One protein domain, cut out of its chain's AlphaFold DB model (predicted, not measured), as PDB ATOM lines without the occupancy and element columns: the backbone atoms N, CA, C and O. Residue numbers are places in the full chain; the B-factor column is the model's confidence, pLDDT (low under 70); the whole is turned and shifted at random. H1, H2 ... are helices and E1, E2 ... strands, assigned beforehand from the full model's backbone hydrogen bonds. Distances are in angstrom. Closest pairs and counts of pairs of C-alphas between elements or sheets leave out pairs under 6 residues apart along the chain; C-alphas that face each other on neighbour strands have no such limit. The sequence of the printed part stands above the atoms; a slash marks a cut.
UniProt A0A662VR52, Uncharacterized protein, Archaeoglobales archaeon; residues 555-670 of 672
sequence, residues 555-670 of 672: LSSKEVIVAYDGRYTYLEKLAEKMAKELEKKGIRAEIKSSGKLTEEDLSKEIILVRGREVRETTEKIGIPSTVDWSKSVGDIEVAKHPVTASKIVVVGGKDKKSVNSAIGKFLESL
ATOM      1  N   LEU A 555     -42.650  36.303 -54.319       70.50
ATOM      2  CA  LEU A 555     -42.696  35.014 -53.652       70.50
ATOM      3  C   LEU A 555     -43.581  34.079 -54.471       70.50
ATOM      4  O   LEU A 555     -44.764  34.344 -54.672       70.50
ATOM      5  N   SER A 556     -42.964  33.027 -54.999       60.94
ATOM      6  CA  SER A 556     -43.581  32.046 -55.896       60.94
ATOM      7  C   SER A 556     -43.795  30.685 -55.233       60.94
ATOM      8  O   SER A 556     -44.527  29.869 -55.770       60.94
ATOM      9  N   SER A 557     -43.182  30.423 -54.075       66.12
ATOM     10  CA  SER A 557     -43.271  29.124 -53.402       66.12
ATOM     11  C   SER A 557     -44.466  29.037 -52.449       66.12
ATOM     12  O   SER A 557     -44.714  29.953 -51.666       66.12
ATOM     13  N   LYS A 558     -45.153  27.885 -52.438       68.44
ATOM     14  CA  LYS A 558     -46.122  27.520 -51.385       68.44
ATOM     15  C   LYS A 558     -45.457  27.102 -50.075       68.44
ATOM     16  O   LYS A 558     -46.160  26.907 -49.090       68.44
ATOM     17  N   GLU A 559     -44.136  26.944 -50.069       73.38
ATOM     18  CA  GLU A 559     -43.344  26.601 -48.888       73.38
ATOM     19  C   GLU A 559     -42.130  27.524 -48.780       73.38
ATOM     20  O   GLU A 559     -41.309  27.600 -49.699       73.38
ATOM     21  N   VAL A 560     -42.007  28.226 -47.658       82.00
ATOM     22  CA  VAL A 560     -40.903  29.150 -47.389       82.00
ATOM     23  C   VAL A 560     -40.312  28.909 -46.011       82.00
ATOM     24  O   VAL A 560     -40.997  28.505 -45.082       82.00
ATOM     25  N   ILE A 561     -39.031  29.200 -45.863       82.00
ATOM     26  CA  ILE A 561     -38.291  29.188 -44.612       82.00
ATOM     27  C   ILE A 561     -38.202  30.636 -44.138       82.00
ATOM     28  O   ILE A 561     -37.517  31.456 -44.749       82.00
ATOM     29  N   VAL A 562     -38.872  30.972 -43.044       85.50
ATOM     30  CA  VAL A 562     -38.683  32.243 -42.347       85.50
ATOM     31  C   VAL A 562     -37.478  32.088 -41.424       85.50
ATOM     32  O   VAL A 562     -37.561  31.543 -40.321       85.50
ATOM     33  N   ALA A 563     -36.327  32.542 -41.902       81.25
ATOM     34  CA  ALA A 563     -35.092  32.528 -41.144       81.25
ATOM     35  C   ALA A 563     -34.999  33.776 -40.256       81.25
ATOM     36  O   ALA A 563     -35.236  34.880 -40.736       81.25
ATOM     37  N   TYR A 564     -34.612  33.654 -38.988       83.56
ATOM     38  CA  TYR A 564     -34.418  34.810 -38.101       83.56
ATOM     39  C   TYR A 564     -33.014  34.862 -37.508       83.56
ATOM     40  O   TYR A 564     -32.385  33.834 -37.267       83.56
ATOM     41  N   ASP A 565     -32.505  36.064 -37.240       77.56
ATOM     42  CA  ASP A 565     -31.219  36.213 -36.554       77.56
ATOM     43  C   ASP A 565     -31.333  35.809 -35.074       77.56
ATOM     44  O   ASP A 565     -31.876  36.544 -34.248       77.56
ATOM     45  N   GLY A 566     -30.784  34.638 -34.734       74.31
ATOM     46  CA  GLY A 566     -30.851  34.061 -33.388       74.31
ATOM     47  C   GLY A 566     -30.172  34.877 -32.284       74.31
ATOM     48  O   GLY A 566     -30.319  34.548 -31.111       74.31
ATOM     49  N   ARG A 567     -29.443  35.950 -32.618       74.00
ATOM     50  CA  ARG A 567     -28.832  36.849 -31.623       74.00
ATOM     51  C   ARG A 567     -29.842  37.696 -30.863       74.00
ATOM     52  O   ARG A 567     -29.538  38.169 -29.772       74.00
ATOM     53  N   TYR A 568     -31.027  37.900 -31.431       79.00
ATOM     54  CA  TYR A 568     -32.058  38.732 -30.831       79.00
ATOM     55  C   TYR A 568     -33.311  37.901 -30.565       79.00
ATOM     56  O   TYR A 568     -34.060  37.568 -31.478       79.00
ATOM     57  N   THR A 569     -33.592  37.632 -29.291       78.50
ATOM     58  CA  THR A 569     -34.736  36.807 -28.849       78.50
ATOM     59  C   THR A 569     -36.098  37.351 -29.290       78.50
ATOM     60  O   THR A 569     -37.074  36.612 -29.383       78.50
ATOM     61  N   TYR A 570     -36.199  38.649 -29.599       83.44
ATOM     62  CA  TYR A 570     -37.439  39.232 -30.110       83.44
ATOM     63  C   TYR A 570     -37.716  38.885 -31.584       83.44
ATOM     64  O   TYR A 570     -38.870  38.991 -32.005       83.44
ATOM     65  N   LEU A 571     -36.694  38.513 -32.364       82.81
ATOM     66  CA  LEU A 571     -36.837  38.202 -33.789       82.81
ATOM     67  C   LEU A 571     -37.513  36.854 -34.016       82.81
ATOM     68  O   LEU A 571     -38.276  36.736 -34.965       82.81
ATOM     69  N   GLU A 572     -37.316  35.894 -33.113       86.12
ATOM     70  CA  GLU A 572     -38.029  34.612 -33.125       86.12
ATOM     71  C   GLU A 572     -39.546  34.827 -33.087       86.12
ATOM     72  O   GLU A 572     -40.263  34.411 -33.991       86.12
ATOM     73  N   LYS A 573     -40.033  35.625 -32.127       86.69
ATOM     74  CA  LYS A 573     -41.462  35.968 -32.018       86.69
ATOM     75  C   LYS A 573     -41.999  36.721 -33.239       86.69
ATOM     76  O   LYS A 573     -43.174  36.604 -33.580       86.69
ATOM     77  N   LEU A 574     -41.172  37.551 -33.879       86.00
ATOM     78  CA  LEU A 574     -41.563  38.257 -35.103       86.00
ATOM     79  C   LEU A 574     -41.605  37.320 -36.314       86.00
ATOM     80  O   LEU A 574     -42.513  37.450 -37.132       86.00
ATOM     81  N   ALA A 575     -40.679  36.365 -36.401       85.94
ATOM     82  CA  ALA A 575     -40.678  35.321 -37.416       85.94
ATOM     83  C   ALA A 575     -41.885  34.387 -37.266       85.94
ATOM     84  O   ALA A 575     -42.552  34.115 -38.257       85.94
ATOM     85  N   GLU A 576     -42.252  34.000 -36.040       88.00
ATOM     86  CA  GLU A 576     -43.492  33.261 -35.752       88.00
ATOM     87  C   GLU A 576     -44.739  34.025 -36.194       88.00
ATOM     88  O   GLU A 576     -45.642  33.467 -36.818       88.00
ATOM     89  N   LYS A 577     -44.798  35.328 -35.894       87.88
ATOM     90  CA  LYS A 577     -45.915  36.173 -36.325       87.88
ATOM     91  C   LYS A 577     -45.994  36.248 -37.849       87.88
ATOM     92  O   LYS A 577     -47.081  36.162 -38.408       87.88
ATOM     93  N   MET A 578     -44.853  36.411 -38.510       86.81
ATOM     94  CA  MET A 578     -44.763  36.457 -39.963       86.81
ATOM     95  C   MET A 578     -45.175  35.128 -40.604       86.81
ATOM     96  O   MET A 578     -45.957  35.144 -41.548       86.81
ATOM     97  N   ALA A 579     -44.713  33.998 -40.065       86.81
ATOM     98  CA  ALA A 579     -45.085  32.660 -40.516       86.81
ATOM     99  C   ALA A 579     -46.607  32.452 -40.463       86.81
ATOM    100  O   ALA A 579     -47.202  32.079 -41.468       86.81
ATOM    101  N   LYS A 580     -47.260  32.829 -39.355       87.06
ATOM    102  CA  LYS A 580     -48.728  32.762 -39.230       87.06
ATOM    103  C   LYS A 580     -49.466  33.610 -40.271       87.06
ATOM    104  O   LYS A 580     -50.512  33.208 -40.770       87.06
ATOM    105  N   GLU A 581     -48.960  34.800 -40.593       84.88
ATOM    106  CA  GLU A 581     -49.570  35.657 -41.622       84.88
ATOM    107  C   GLU A 581     -49.351  35.116 -43.045       84.88
ATOM    108  O   GLU A 581     -50.224  35.272 -43.899       84.88
ATOM    109  N   LEU A 582     -48.225  34.444 -43.300       83.00
ATOM    110  CA  LEU A 582     -47.972  33.726 -44.552       83.00
ATOM    111  C   LEU A 582     -48.889  32.501 -44.695       83.00
ATOM    112  O   LEU A 582     -49.478  32.302 -45.758       83.00
ATOM    113  N   GLU A 583     -49.107  31.749 -43.615       84.69
ATOM    114  CA  GLU A 583     -50.021  30.597 -43.590       84.69
ATOM    115  C   GLU A 583     -51.468  31.000 -43.885       84.69
ATOM    116  O   GLU A 583     -52.133  30.354 -44.696       84.69
ATOM    117  N   LYS A 584     -51.944  32.124 -43.323       82.88
ATOM    118  CA  LYS A 584     -53.260  32.705 -43.664       82.88
ATOM    119  C   LYS A 584     -53.404  33.031 -45.154       82.88
ATOM    120  O   LYS A 584     -54.518  33.064 -45.665       82.88
ATOM    121  N   LYS A 585     -52.290  33.286 -45.841       73.00
ATOM    122  CA  LYS A 585     -52.215  33.557 -47.285       73.00
ATOM    123  C   LYS A 585     -51.950  32.290 -48.115       73.00
ATOM    124  O   LYS A 585     -51.704  32.394 -49.312       73.00
ATOM    125  N   GLY A 586     -52.009  31.103 -47.502       74.38
ATOM    126  CA  GLY A 586     -51.842  29.811 -48.173       74.38
ATOM    127  C   GLY A 586     -50.390  29.396 -48.428       74.38
ATOM    128  O   GLY A 586     -50.152  28.489 -49.225       74.38
ATOM    129  N   ILE A 587     -49.425  30.048 -47.771       81.12
ATOM    130  CA  ILE A 587     -47.991  29.763 -47.887       81.12
ATOM    131  C   ILE A 587     -47.532  29.080 -46.591       81.12
ATOM    132  O   ILE A 587     -47.561  29.695 -45.528       81.12
ATOM    133  N   ARG A 588     -47.090  27.819 -46.655       80.69
ATOM    134  CA  ARG A 588     -46.510  27.115 -45.500       80.69
ATOM    135  C   ARG A 588     -45.173  27.751 -45.142       80.69
ATOM    136  O   ARG A 588     -44.337  27.957 -46.022       80.69
ATOM    137  N   ALA A 589     -44.965  28.039 -43.864       85.25
ATOM    138  CA  ALA A 589     -43.769  28.718 -43.391       85.25
ATOM    139  C   ALA A 589     -43.040  27.877 -42.332       85.25
ATOM    140  O   ALA A 589     -43.526  27.711 -41.219       85.25
ATOM    141  N   GLU A 590     -41.852  27.370 -42.658       86.25
ATOM    142  CA  GLU A 590     -40.945  26.746 -41.690       86.25
ATOM    143  C   GLU A 590     -40.091  27.826 -41.018       86.25
ATOM    144  O   GLU A 590     -39.575  28.716 -41.689       86.25
ATOM    145  N   ILE A 591     -39.899  27.773 -39.702       87.50
ATOM    146  CA  ILE A 591     -39.105  28.776 -38.982       87.50
ATOM    147  C   ILE A 591     -37.735  28.193 -38.643       87.50
ATOM    148  O   ILE A 591     -37.641  27.165 -37.974       87.50
ATOM    149  N   LYS A 592     -36.659  28.880 -39.043       85.25
ATOM    150  CA  LYS A 592     -35.280  28.487 -38.710       85.25
ATOM    151  C   LYS A 592     -34.499  29.651 -38.102       85.25
ATOM    152  O   LYS A 592     -34.605  30.793 -38.533       85.25
ATOM    153  N   SER A 593     -33.653  29.369 -37.117       83.81
ATOM    154  CA  SER A 593     -32.628  30.333 -36.698       83.81
ATOM    155  C   SER A 593     -31.533  30.394 -37.766       83.81
ATOM    156  O   SER A 593     -31.178  29.366 -38.338       83.81
ATOM    157  N   SER A 594     -30.963  31.572 -38.014       73.31
ATOM    158  CA  SER A 594     -29.921  31.784 -39.027       73.31
ATOM    159  C   SER A 594     -28.705  30.867 -38.855       73.31
ATOM    160  O   SER A 594     -28.093  30.484 -39.844       73.31
ATOM    161  N   GLY A 595     -28.380  30.463 -37.620       69.62
ATOM    162  CA  GLY A 595     -27.295  29.518 -37.330       69.62
ATOM    163  C   GLY A 595     -27.631  28.041 -37.579       69.62
ATOM    164  O   GLY A 595     -26.758  27.197 -37.422       69.62
ATOM    165  N   LYS A 596     -28.882  27.721 -37.930       79.44
ATOM    166  CA  LYS A 596     -29.362  26.366 -38.251       79.44
ATOM    167  C   LYS A 596     -29.653  26.177 -39.747       79.44
ATOM    168  O   LYS A 596     -30.210  25.151 -40.123       79.44
ATOM    169  N   LEU A 597     -29.327  27.164 -40.585       75.44
ATOM    170  CA  LEU A 597     -29.455  27.049 -42.040       75.44
ATOM    171  C   LEU A 597     -28.373  26.102 -42.572       75.44
ATOM    172  O   LEU A 597     -27.197  26.268 -42.251       75.44
ATOM    173  N   THR A 598     -28.767  25.105 -43.364       76.50
ATOM    174  CA  THR A 598     -27.832  24.161 -43.997       76.50
ATOM    175  C   THR A 598     -27.184  24.764 -45.250       76.50
ATOM    176  O   THR A 598     -27.667  25.756 -45.795       76.50
ATOM    177  N   GLU A 599     -26.113  24.156 -45.770       68.12
ATOM    178  CA  GLU A 599     -25.559  24.548 -47.080       68.12
ATOM    179  C   GLU A 599     -26.582  24.372 -48.215       68.12
ATOM    180  O   GLU A 599     -26.611  25.161 -49.157       68.12
ATOM    181  N   GLU A 600     -27.486  23.394 -48.095       68.31
ATOM    182  CA  GLU A 600     -28.601  23.213 -49.024       68.31
ATOM    183  C   GLU A 600     -29.615  24.366 -48.916       68.31
ATOM    184  O   GLU A 600     -30.107  24.849 -49.937       68.31
ATOM    185  N   ASP A 601     -29.890  24.856 -47.703       67.31
ATOM    186  CA  ASP A 601     -30.726  26.037 -47.469       67.31
ATOM    187  C   ASP A 601     -30.074  27.290 -48.083       67.31
ATOM    188  O   ASP A 601     -30.719  28.031 -48.818       67.31
ATOM    189  N   LEU A 602     -28.770  27.489 -47.878       64.38
ATOM    190  CA  LEU A 602     -28.018  28.636 -48.410       64.38
ATOM    191  C   LEU A 602     -27.735  28.552 -49.926       64.38
ATOM    192  O   LEU A 602     -27.426  29.563 -50.572       64.38
ATOM    193  N   SER A 603     -27.856  27.361 -50.521       59.41
ATOM    194  CA  SER A 603     -27.789  27.186 -51.975       59.41
ATOM    195  C   SER A 603     -29.032  27.755 -52.675       59.41
ATOM    196  O   SER A 603     -28.902  28.287 -53.780       59.41
ATOM    197  N   LYS A 604     -30.186  27.763 -51.986       58.38
ATOM    198  CA  LYS A 604     -31.469  28.337 -52.431       58.38
ATOM    199  C   LYS A 604     -31.463  29.874 -52.362       58.38
ATOM    200  O   LYS A 604     -30.539  30.502 -51.843       58.38
ATOM    201  N   GLU A 605     -32.479  30.498 -52.945       66.06
ATOM    202  CA  GLU A 605     -32.614  31.958 -53.018       66.06
ATOM    203  C   GLU A 605     -33.091  32.580 -51.711       66.06
ATOM    204  O   GLU A 605     -33.895  31.993 -50.982       66.06
ATOM    205  N   ILE A 606     -32.610  33.796 -51.440       63.22
ATOM    206  CA  ILE A 606     -32.740  34.441 -50.137       63.22
ATOM    207  C   ILE A 606     -33.284  35.863 -50.306       63.22
ATOM    208  O   ILE A 606     -32.624  36.752 -50.854       63.22
ATOM    209  N   ILE A 607     -34.488  36.079 -49.778       65.69
ATOM    210  CA  ILE A 607     -35.112  37.395 -49.626       65.69
ATOM    211  C   ILE A 607     -34.736  37.927 -48.246       65.69
ATOM    212  O   ILE A 607     -34.960  37.269 -47.234       65.69
ATOM    213  N   LEU A 608     -34.167  39.125 -48.177       63.28
ATOM    214  CA  LEU A 608     -33.796  39.778 -46.927       63.28
ATOM    215  C   LEU A 608     -34.867  40.811 -46.543       63.28
ATOM    216  O   LEU A 608     -35.037  41.836 -47.201       63.28
ATOM    217  N   VAL A 609     -35.564  40.564 -45.435       61.09
ATOM    218  CA  VAL A 609     -36.515  41.499 -44.814       61.09
ATOM    219  C   VAL A 609     -35.855  42.050 -43.553       61.09
ATOM    220  O   VAL A 609     -35.784  41.375 -42.526       61.09
ATOM    221  N   ARG A 610     -35.276  43.253 -43.623       65.25
ATOM    222  CA  ARG A 610     -34.305  43.702 -42.613       65.25
ATOM    223  C   ARG A 610     -34.601  45.098 -42.050       65.25
ATOM    224  O   ARG A 610     -35.122  45.978 -42.728       65.25
ATOM    225  N   GLY A 611     -34.314  45.278 -40.758       58.25
ATOM    226  CA  GLY A 611     -34.451  46.544 -40.023       58.25
ATOM    227  C   GLY A 611     -33.170  47.386 -40.018       58.25
ATOM    228  O   GLY A 611     -32.292  47.193 -40.845       58.25
ATOM    229  N   ARG A 612     -33.030  48.327 -39.075       56.25
ATOM    230  CA  ARG A 612     -31.808  49.140 -38.899       56.25
ATOM    231  C   ARG A 612     -30.716  48.340 -38.151       56.25
ATOM    232  O   ARG A 612     -31.048  47.505 -37.305       56.25
ATOM    233  N   GLU A 613     -29.435  48.610 -38.444       56.28
ATOM    234  CA  GLU A 613     -28.232  47.965 -37.852       56.28
ATOM    235  C   GLU A 613     -28.120  46.438 -38.087       56.28
ATOM    236  O   GLU A 613     -28.316  45.637 -37.174       56.28
ATOM    237  N   VAL A 614     -27.790  46.017 -39.318       54.72
ATOM    238  CA  VAL A 614     -27.875  44.593 -39.748       54.72
ATOM    239  C   VAL A 614     -26.561  44.004 -40.278       54.72
ATOM    240  O   VAL A 614     -26.523  42.862 -40.737       54.72
ATOM    241  N   ARG A 615     -25.467  44.772 -40.200       56.72
ATOM    242  CA  ARG A 615     -24.165  44.456 -40.816       56.72
ATOM    243  C   ARG A 615     -23.610  43.089 -40.394       56.72
ATOM    244  O   ARG A 615     -23.234  42.282 -41.239       56.72
ATOM    245  N   GLU A 616     -23.688  42.775 -39.108       57.53
ATOM    246  CA  GLU A 616     -23.211  41.495 -38.574       57.53
ATOM    247  C   GLU A 616     -24.120  40.300 -38.958       57.53
ATOM    248  O   GLU A 616     -23.678  39.152 -38.961       57.53
ATOM    249  N   THR A 617     -25.398  40.542 -39.294       57.34
ATOM    250  CA  THR A 617     -26.339  39.492 -39.742       57.34
ATOM    251  C   THR A 617     -26.089  39.116 -41.205       57.34
ATOM    252  O   THR A 617     -26.244  37.959 -41.583       57.34
ATOM    253  N   THR A 618     -25.722  40.081 -42.060       59.06
ATOM    254  CA  THR A 618     -25.281  39.835 -43.453       59.06
ATOM    255  C   THR A 618     -23.988  39.031 -43.490       59.06
ATOM    256  O   THR A 618     -23.907  38.054 -44.230       59.06
ATOM    257  N   GLU A 619     -23.016  39.402 -42.654       62.94
ATOM    258  CA  GLU A 619     -21.686  38.782 -42.625       62.94
ATOM    259  C   GLU A 619     -21.745  37.304 -42.206       62.94
ATOM    260  O   GLU A 619     -21.100  36.470 -42.832       62.94
ATOM    261  N   LYS A 620     -22.588  36.941 -41.225       61.09
ATOM    262  CA  LYS A 620     -22.759  35.538 -40.797       61.09
ATOM    263  C   LYS A 620     -23.466  34.633 -41.807       61.09
ATOM    264  O   LYS A 620     -23.242  33.431 -41.779       61.09
ATOM    265  N   ILE A 621     -24.339  35.185 -42.649       58.50
ATOM    266  CA  ILE A 621     -25.103  34.413 -43.648       58.50
ATOM    267  C   ILE A 621     -24.343  34.374 -44.993       58.50
ATOM    268  O   ILE A 621     -24.741  33.672 -45.914       58.50
ATOM    269  N   GLY A 622     -23.218  35.093 -45.110       58.56
ATOM    270  CA  GLY A 622     -22.358  35.070 -46.297       58.56
ATOM    271  C   GLY A 622     -22.940  35.795 -47.514       58.56
ATOM    272  O   GLY A 622     -22.519  35.531 -48.635       58.56
ATOM    273  N   ILE A 623     -23.906  36.701 -47.313       61.38
ATOM    274  CA  ILE A 623     -24.584  37.416 -48.402       61.38
ATOM    275  C   ILE A 623     -24.230  38.905 -48.331       61.38
ATOM    276  O   ILE A 623     -24.644  39.578 -47.377       61.38
ATOM    277  N   PRO A 624     -23.476  39.442 -49.307       57.28
ATOM    278  CA  PRO A 624     -23.197  40.866 -49.376       57.28
ATOM    279  C   PRO A 624     -24.485  41.620 -49.722       57.28
ATOM    280  O   PRO A 624     -25.217  41.237 -50.628       57.28
ATOM    281  N   SER A 625     -24.766  42.691 -48.986       57.97
ATOM    282  CA  SER A 625     -25.901  43.570 -49.262       57.97
ATOM    283  C   SER A 625     -25.455  44.823 -50.007       57.97
ATOM    284  O   SER A 625     -24.360  45.338 -49.778       57.97
ATOM    285  N   THR A 626     -26.336  45.329 -50.865       61.97
ATOM    286  CA  THR A 626     -26.155  46.553 -51.653       61.97
ATOM    287  C   THR A 626     -26.809  47.790 -51.023       61.97
ATOM    288  O   THR A 626     -26.605  48.907 -51.497       61.97
ATOM    289  N   VAL A 627     -27.579  47.619 -49.942       58.56
ATOM    290  CA  VAL A 627     -28.353  48.685 -49.282       58.56
ATOM    291  C   VAL A 627     -27.559  49.319 -48.129       58.56
ATOM    292  O   VAL A 627     -26.963  48.627 -47.304       58.56
ATOM    293  N   ASP A 628     -27.588  50.655 -48.016       65.44
ATOM    294  CA  ASP A 628     -27.026  51.393 -46.870       65.44
ATOM    295  C   ASP A 628     -27.938  51.267 -45.630       65.44
ATOM    296  O   ASP A 628     -28.723  52.156 -45.289       65.44
ATOM    297  N   TRP A 629     -27.836  50.133 -44.931       62.56
ATOM    298  CA  TRP A 629     -28.689  49.798 -43.780       62.56
ATOM    299  C   TRP A 629     -28.531  50.711 -42.563       62.56
ATOM    300  O   TRP A 629     -29.364  50.666 -41.654       62.56
ATOM    301  N   SER A 630     -27.490  51.547 -42.522       61.34
ATOM    302  CA  SER A 630     -27.325  52.540 -41.455       61.34
ATOM    303  C   SER A 630     -28.462  53.572 -41.459       61.34
ATOM    304  O   SER A 630     -28.849  54.078 -40.404       61.34
ATOM    305  N   LYS A 631     -29.058  53.811 -42.634       65.56
ATOM    306  CA  LYS A 631     -30.174  54.740 -42.856       65.56
ATOM    307  C   LYS A 631     -31.524  54.044 -43.019       65.56
ATOM    308  O   LYS A 631     -32.530  54.722 -43.219       65.56
ATOM    309  N   SER A 632     -31.565  52.715 -42.917       64.75
ATOM    310  CA  SER A 632     -32.786  51.949 -43.157       64.75
ATOM    311  C   SER A 632     -33.882  52.260 -42.134       64.75
ATOM    312  O   SER A 632     -33.626  52.455 -40.938       64.75
ATOM    313  N   VAL A 633     -35.127  52.280 -42.612       63.44
ATOM    314  CA  VAL A 633     -36.343  52.462 -41.799       63.44
ATOM    315  C   VAL A 633     -37.287  51.258 -41.962       63.44
ATOM    316  O   VAL A 633     -38.509  51.387 -41.912       63.44
ATOM    317  N   GLY A 634     -36.709  50.074 -42.189       63.34
ATOM    318  CA  GLY A 634     -37.437  48.842 -42.488       63.34
ATOM    319  C   GLY A 634     -37.579  48.630 -43.991       63.34
ATOM    320  O   GLY A 634     -38.660  48.846 -44.551       63.34
ATOM    321  N   ASP A 635     -36.469  48.240 -44.620       66.25
ATOM    322  CA  ASP A 635     -36.353  48.023 -46.061       66.25
ATOM    323  C   ASP A 635     -36.314  46.529 -46.412       66.25
ATOM    324  O   ASP A 635     -36.000  45.663 -45.594       66.25
ATOM    325  N   ILE A 636     -36.651  46.229 -47.666       68.69
ATOM    326  CA  ILE A 636     -36.645  44.878 -48.236       68.69
ATOM    327  C   ILE A 636     -35.606  44.847 -49.361       68.69
ATOM    328  O   ILE A 636     -35.580  45.752 -50.208       68.69
ATOM    329  N   GLU A 637     -34.760  43.818 -49.365       67.62
ATOM    330  CA  GLU A 637     -33.760  43.543 -50.401       67.62
ATOM    331  C   GLU A 637     -33.877  42.085 -50.862       67.62
ATOM    332  O   GLU A 637     -33.980  41.169 -50.050       67.62
ATOM    333  N   VAL A 638     -33.833  41.856 -52.171       63.81
ATOM    334  CA  VAL A 638     -33.679  40.513 -52.744       63.81
ATOM    335  C   VAL A 638     -32.194  40.323 -53.019       63.81
ATOM    336  O   VAL A 638     -31.641  41.022 -53.862       63.81
ATOM    337  N   ALA A 639     -31.535  39.440 -52.268       60.84
ATOM    338  CA  ALA A 639     -30.075  39.383 -52.247       60.84
ATOM    339  C   ALA A 639     -29.475  38.267 -53.122       60.84
ATOM    340  O   ALA A 639     -28.284  38.296 -53.422       60.84
ATOM    341  N   LYS A 640     -30.288  37.292 -53.557       58.44
ATOM    342  CA  LYS A 640     -29.892  36.224 -54.490       58.44
ATOM    343  C   LYS A 640     -31.026  35.959 -55.493       58.44
ATOM    344  O   LYS A 640     -32.191  35.989 -55.111       58.44
ATOM    345  N   HIS A 641     -30.650  35.776 -56.759       51.66
ATOM    346  CA  HIS A 641     -31.491  35.891 -57.960       51.66
ATOM    347  C   HIS A 641     -32.678  34.901 -58.029       51.66
ATOM    348  O   HIS A 641     -32.408  33.729 -57.808       51.66
ATOM    349  N   PRO A 642     -33.912  35.314 -58.424       51.12
ATOM    350  CA  PRO A 642     -35.098  34.468 -58.558       51.12
ATOM    351  C   PRO A 642     -35.268  33.755 -59.903       51.12
ATOM    352  O   PRO A 642     -35.941  34.266 -60.790       51.12
ATOM    353  N   VAL A 643     -34.697  32.560 -60.054       48.19
ATOM    354  CA  VAL A 643     -34.985  31.648 -61.186       48.19
ATOM    355  C   VAL A 643     -35.619  30.326 -60.712       48.19
ATOM    356  O   VAL A 643     -36.119  29.539 -61.514       48.19
ATOM    357  N   THR A 644     -35.698  30.084 -59.400       49.50
ATOM    358  CA  THR A 644     -36.328  28.896 -58.801       49.50
ATOM    359  C   THR A 644     -37.045  29.249 -57.502       49.50
ATOM    360  O   THR A 644     -36.417  29.791 -56.608       49.50
ATOM    361  N   ALA A 645     -38.339  28.907 -57.395       52.84
ATOM    362  CA  ALA A 645     -39.214  29.051 -56.217       52.84
ATOM    363  C   ALA A 645     -38.496  29.532 -54.941       52.84
ATOM    364  O   ALA A 645     -37.847  28.736 -54.257       52.84
ATOM    365  N   SER A 646     -38.582  30.831 -54.640       55.44
ATOM    366  CA  SER A 646     -37.840  31.424 -53.527       55.44
ATOM    367  C   SER A 646     -38.219  30.737 -52.214       55.44
ATOM    368  O   SER A 646     -39.393  30.699 -51.841       55.44
ATOM    369  N   LYS A 647     -37.223  30.159 -51.532       66.44
ATOM    370  CA  LYS A 647     -37.436  29.281 -50.373       66.44
ATOM    371  C   LYS A 647     -37.091  29.918 -49.040       66.44
ATOM    372  O   LYS A 647     -37.469  29.328 -48.043       66.44
ATOM    373  N   ILE A 648     -36.402  31.063 -48.966       71.12
ATOM    374  CA  ILE A 648     -35.968  31.620 -47.672       71.12
ATOM    375  C   ILE A 648     -36.229  33.123 -47.571       71.12
ATOM    376  O   ILE A 648     -35.773  33.904 -48.405       71.12
ATOM    377  N   VAL A 649     -36.908  33.534 -46.499       76.75
ATOM    378  CA  VAL A 649     -37.082  34.930 -46.090       76.75
ATOM    379  C   VAL A 649     -36.337  35.162 -44.779       76.75
ATOM    380  O   VAL A 649     -36.711  34.625 -43.742       76.75
ATOM    381  N   VAL A 650     -35.273  35.959 -44.810       72.88
ATOM    382  CA  VAL A 650     -34.428  36.243 -43.646       72.88
ATOM    383  C   VAL A 650     -34.865  37.538 -42.974       72.88
ATOM    384  O   VAL A 650     -34.747  38.616 -43.559       72.88
ATOM    385  N   VAL A 651     -35.269  37.437 -41.714       78.00
ATOM    386  CA  VAL A 651     -35.636  38.538 -40.827       78.00
ATOM    387  C   VAL A 651     -34.459  38.896 -39.915       78.00
ATOM    388  O   VAL A 651     -33.977  38.067 -39.140       78.00
ATOM    389  N   GLY A 652     -33.980  40.141 -39.981       74.06
ATOM    390  CA  GLY A 652     -32.803  40.560 -39.208       74.06
ATOM    391  C   GLY A 652     -32.715  42.057 -38.924       74.06
ATOM    392  O   GLY A 652     -33.222  42.878 -39.681       74.06
ATOM    393  N   GLY A 653     -32.040  42.411 -37.832       73.94
ATOM    394  CA  GLY A 653     -31.768  43.791 -37.424       73.94
ATOM    395  C   GLY A 653     -31.820  43.963 -35.909       73.94
ATOM    396  O   GLY A 653     -32.303  43.087 -35.195       73.94
ATOM    397  N   LYS A 654     -31.312  45.085 -35.402       71.06
ATOM    398  CA  LYS A 654     -31.288  45.372 -33.958       71.06
ATOM    399  C   LYS A 654     -32.485  46.207 -33.502       71.06
ATOM    400  O   LYS A 654     -32.947  46.048 -32.375       71.06
ATOM    401  N   ASP A 655     -33.017  47.063 -34.378       80.25
ATOM    402  CA  ASP A 655     -34.189  47.888 -34.074       80.25
ATOM    403  C   ASP A 655     -35.511  47.162 -34.366       80.25
ATOM    404  O   ASP A 655     -35.959  47.056 -35.513       80.25
ATOM    405  N   LYS A 656     -36.188  46.739 -33.295       81.31
ATOM    406  CA  LYS A 656     -37.476  46.039 -33.347       81.31
ATOM    407  C   LYS A 656     -38.553  46.797 -34.131       81.31
ATOM    408  O   LYS A 656     -39.356  46.156 -34.808       81.31
ATOM    409  N   LYS A 657     -38.605  48.135 -34.048       80.06
ATOM    410  CA  LYS A 657     -39.633  48.929 -34.749       80.06
ATOM    411  C   LYS A 657     -39.428  48.888 -36.262       80.06
ATOM    412  O   LYS A 657     -40.377  48.590 -36.984       80.06
ATOM    413  N   SER A 658     -38.197  49.104 -36.724       76.19
ATOM    414  CA  SER A 658     -37.839  49.005 -38.144       76.19
ATOM    415  C   SER A 658     -38.067  47.598 -38.697       76.19
ATOM    416  O   SER A 658     -38.631  47.461 -39.778       76.19
ATOM    417  N   VAL A 659     -37.709  46.544 -37.949       77.00
ATOM    418  CA  VAL A 659     -37.953  45.155 -38.384       77.00
ATOM    419  C   VAL A 659     -39.452  44.866 -38.503       77.00
ATOM    420  O   VAL A 659     -39.899  44.335 -39.514       77.00
ATOM    421  N   ASN A 660     -40.256  45.254 -37.511       79.81
ATOM    422  CA  ASN A 660     -41.704  45.038 -37.555       79.81
ATOM    423  C   ASN A 660     -42.368  45.826 -38.705       79.81
ATOM    424  O   ASN A 660     -43.283  45.318 -39.347       79.81
ATOM    425  N   SER A 661     -41.875  47.033 -39.008       78.25
ATOM    426  CA  SER A 661     -42.301  47.793 -40.190       78.25
ATOM    427  C   SER A 661     -41.920  47.097 -41.500       78.25
ATOM    428  O   SER A 661     -42.720  47.106 -42.431       78.25
ATOM    429  N   ALA A 662     -40.724  46.504 -41.591       75.69
ATOM    430  CA  ALA A 662     -40.284  45.771 -42.780       75.69
ATOM    431  C   ALA A 662     -41.153  44.530 -43.030       75.69
ATOM    432  O   ALA A 662     -41.593  44.306 -44.155       75.69
ATOM    433  N   ILE A 663     -41.463  43.772 -41.970       80.62
ATOM    434  CA  ILE A 663     -42.365  42.611 -42.032       80.62
ATOM    435  C   ILE A 663     -43.759  43.038 -42.493       80.62
ATOM    436  O   ILE A 663     -44.323  42.403 -43.379       80.62
ATOM    437  N   GLY A 664     -44.308  44.123 -41.935       76.94
ATOM    438  CA  GLY A 664     -45.611  44.653 -42.345       76.94
ATOM    439  C   GLY A 664     -45.649  45.000 -43.835       76.94
ATOM    440  O   GLY A 664     -46.486  44.472 -44.560       76.94
ATOM    441  N   LYS A 665     -44.680  45.795 -44.312       71.88
ATOM    442  CA  LYS A 665     -44.555  46.160 -45.735       71.88
ATOM    443  C   LYS A 665     -44.418  44.937 -46.643       71.88
ATOM    444  O   LYS A 665     -45.002  44.912 -47.719       71.88
ATOM    445  N   PHE A 666     -43.664  43.927 -46.211       76.69
ATOM    446  CA  PHE A 666     -43.490  42.683 -46.957       76.69
ATOM    447  C   PHE A 666     -44.790  41.870 -47.022       76.69
ATOM    448  O   PHE A 666     -45.216  41.459 -48.091       76.69
ATOM    449  N   LEU A 667     -45.492  41.684 -45.905       74.38
ATOM    450  CA  LEU A 667     -46.778  40.975 -45.897       74.38
ATOM    451  C   LEU A 667     -47.859  41.722 -46.694       74.38
ATOM    452  O   LEU A 667     -48.685  41.104 -47.370       74.38
ATOM    453  N   GLU A 668     -47.837  43.055 -46.654       68.50
ATOM    454  CA  GLU A 668     -48.683  43.912 -47.482       68.50
ATOM    455  C   GLU A 668     -48.322  43.838 -48.967       68.50
ATOM    456  O   GLU A 668     -49.212  43.984 -49.812       68.50
ATOM    457  N   SER A 669     -47.053  43.616 -49.311       64.94
ATOM    458  CA  SER A 669     -46.644  43.371 -50.691       64.94
ATOM    459  C   SER A 669     -46.975  41.952 -51.152       64.94
ATOM    460  O   SER A 669     -46.930  41.712 -52.350       64.94
ATOM    461  N   LEU A 670     -47.414  41.042 -50.274       66.06
ATOM    462  CA  LEU A 670     -47.804  39.656 -50.583       66.06
ATOM    463  C   LEU A 670     -49.326  39.440 -50.674       66.06
ATOM    464  O   LEU A 670     -49.874  38.479 -50.134       66.06
TER     465      LEU A 670
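Overview. This is residues 555 to 670 of the 672 residues of an uncharacterized protein of Archaeoglobales archaeon (UniProt A0A662VR52). A strongly twisted sheet of five strands has two long helices, H1 and H4, side by side over one face, and the short helix H3 over the other. H2, also short, lies off the sheet, and residues 622 to 634 make a long loop far from the middle. The printed part has 116 residues with four named helices and five named strands, in the order E1 H1 E2 H2 E3 H3 E4 E5 H4, and its class is mixed, helices and strands. The sheet runs E2 E1 E5 E3 E4 and is mixed: its neighbours are parallel but for the antiparallel E3 and E4. The whole is compact and rounded, with a radius of gyration of the C-alphas of 12.6 A and spans of 33 by 27 by 23 A.

Along the chain. E1, residues 559 to 564, begins at C-alpha 559 (-43.344, 26.601, -48.888) and is 16.2 A long. H1, residues 569 to 584, is 24.1 A long, and E2, residues 588 to 593, 16.7 A. H2 is residues 599 to 603, E3 606 to 610, H3 615 to 621, E4 635 to 638 and E5 648 to 652. H4, residues 656 to 669, is 19.8 A long and ends at C-alpha 669 (-46.644, 43.371, -50.691).

Arrangement. E1, H1 and E2 form a strand-helix-strand unit, two parallel neighbour strands with a helix between, its crossover right-handed; N 562 and O 590 are 2.7 A apart. E2, H2 and E3 form a split unit, with E1 and E5 between its strands, also right-handed. Within hydrogen-bond range are N 651 and O 563 of the neighbours E1 and E5, 2.7 A apart, N 609 and O 650 of the neighbours E5 and E3, 2.8 A apart, and N 608 and O 637 of the neighbours E3 and E4, 2.8 A apart. H1 and H4 on one face make two layers with the sheet. H1 runs along the strands, over E2 and E1, at a height over the sheet of 8.4 A. H4 lies over E4, slantwise to it at 38 degrees on the local plane. H1 and H4 touch, closest at the C-alphas of Met 578 and Ile 663, 6.9 A, at a shallow tilt of 14 degrees, the same way. H3 is on the opposite face, over E5. H2 is not on the sheet. In H2 and H4 every O i to N i+4 pair is within hydrogen-bond range; in H1 11 of 12 are, in H3 2 of 3.

Size, cuts and confidence. The C-alphas of Gly 586 and Ser 630, the two farthest apart, are 34.1 A apart. The printed part has no cut. The link from H3 to E4 is long, 13 residues. The mean pLDDT of the printed part is 70.9, and 56 residues are under 70, among them 599 to 647.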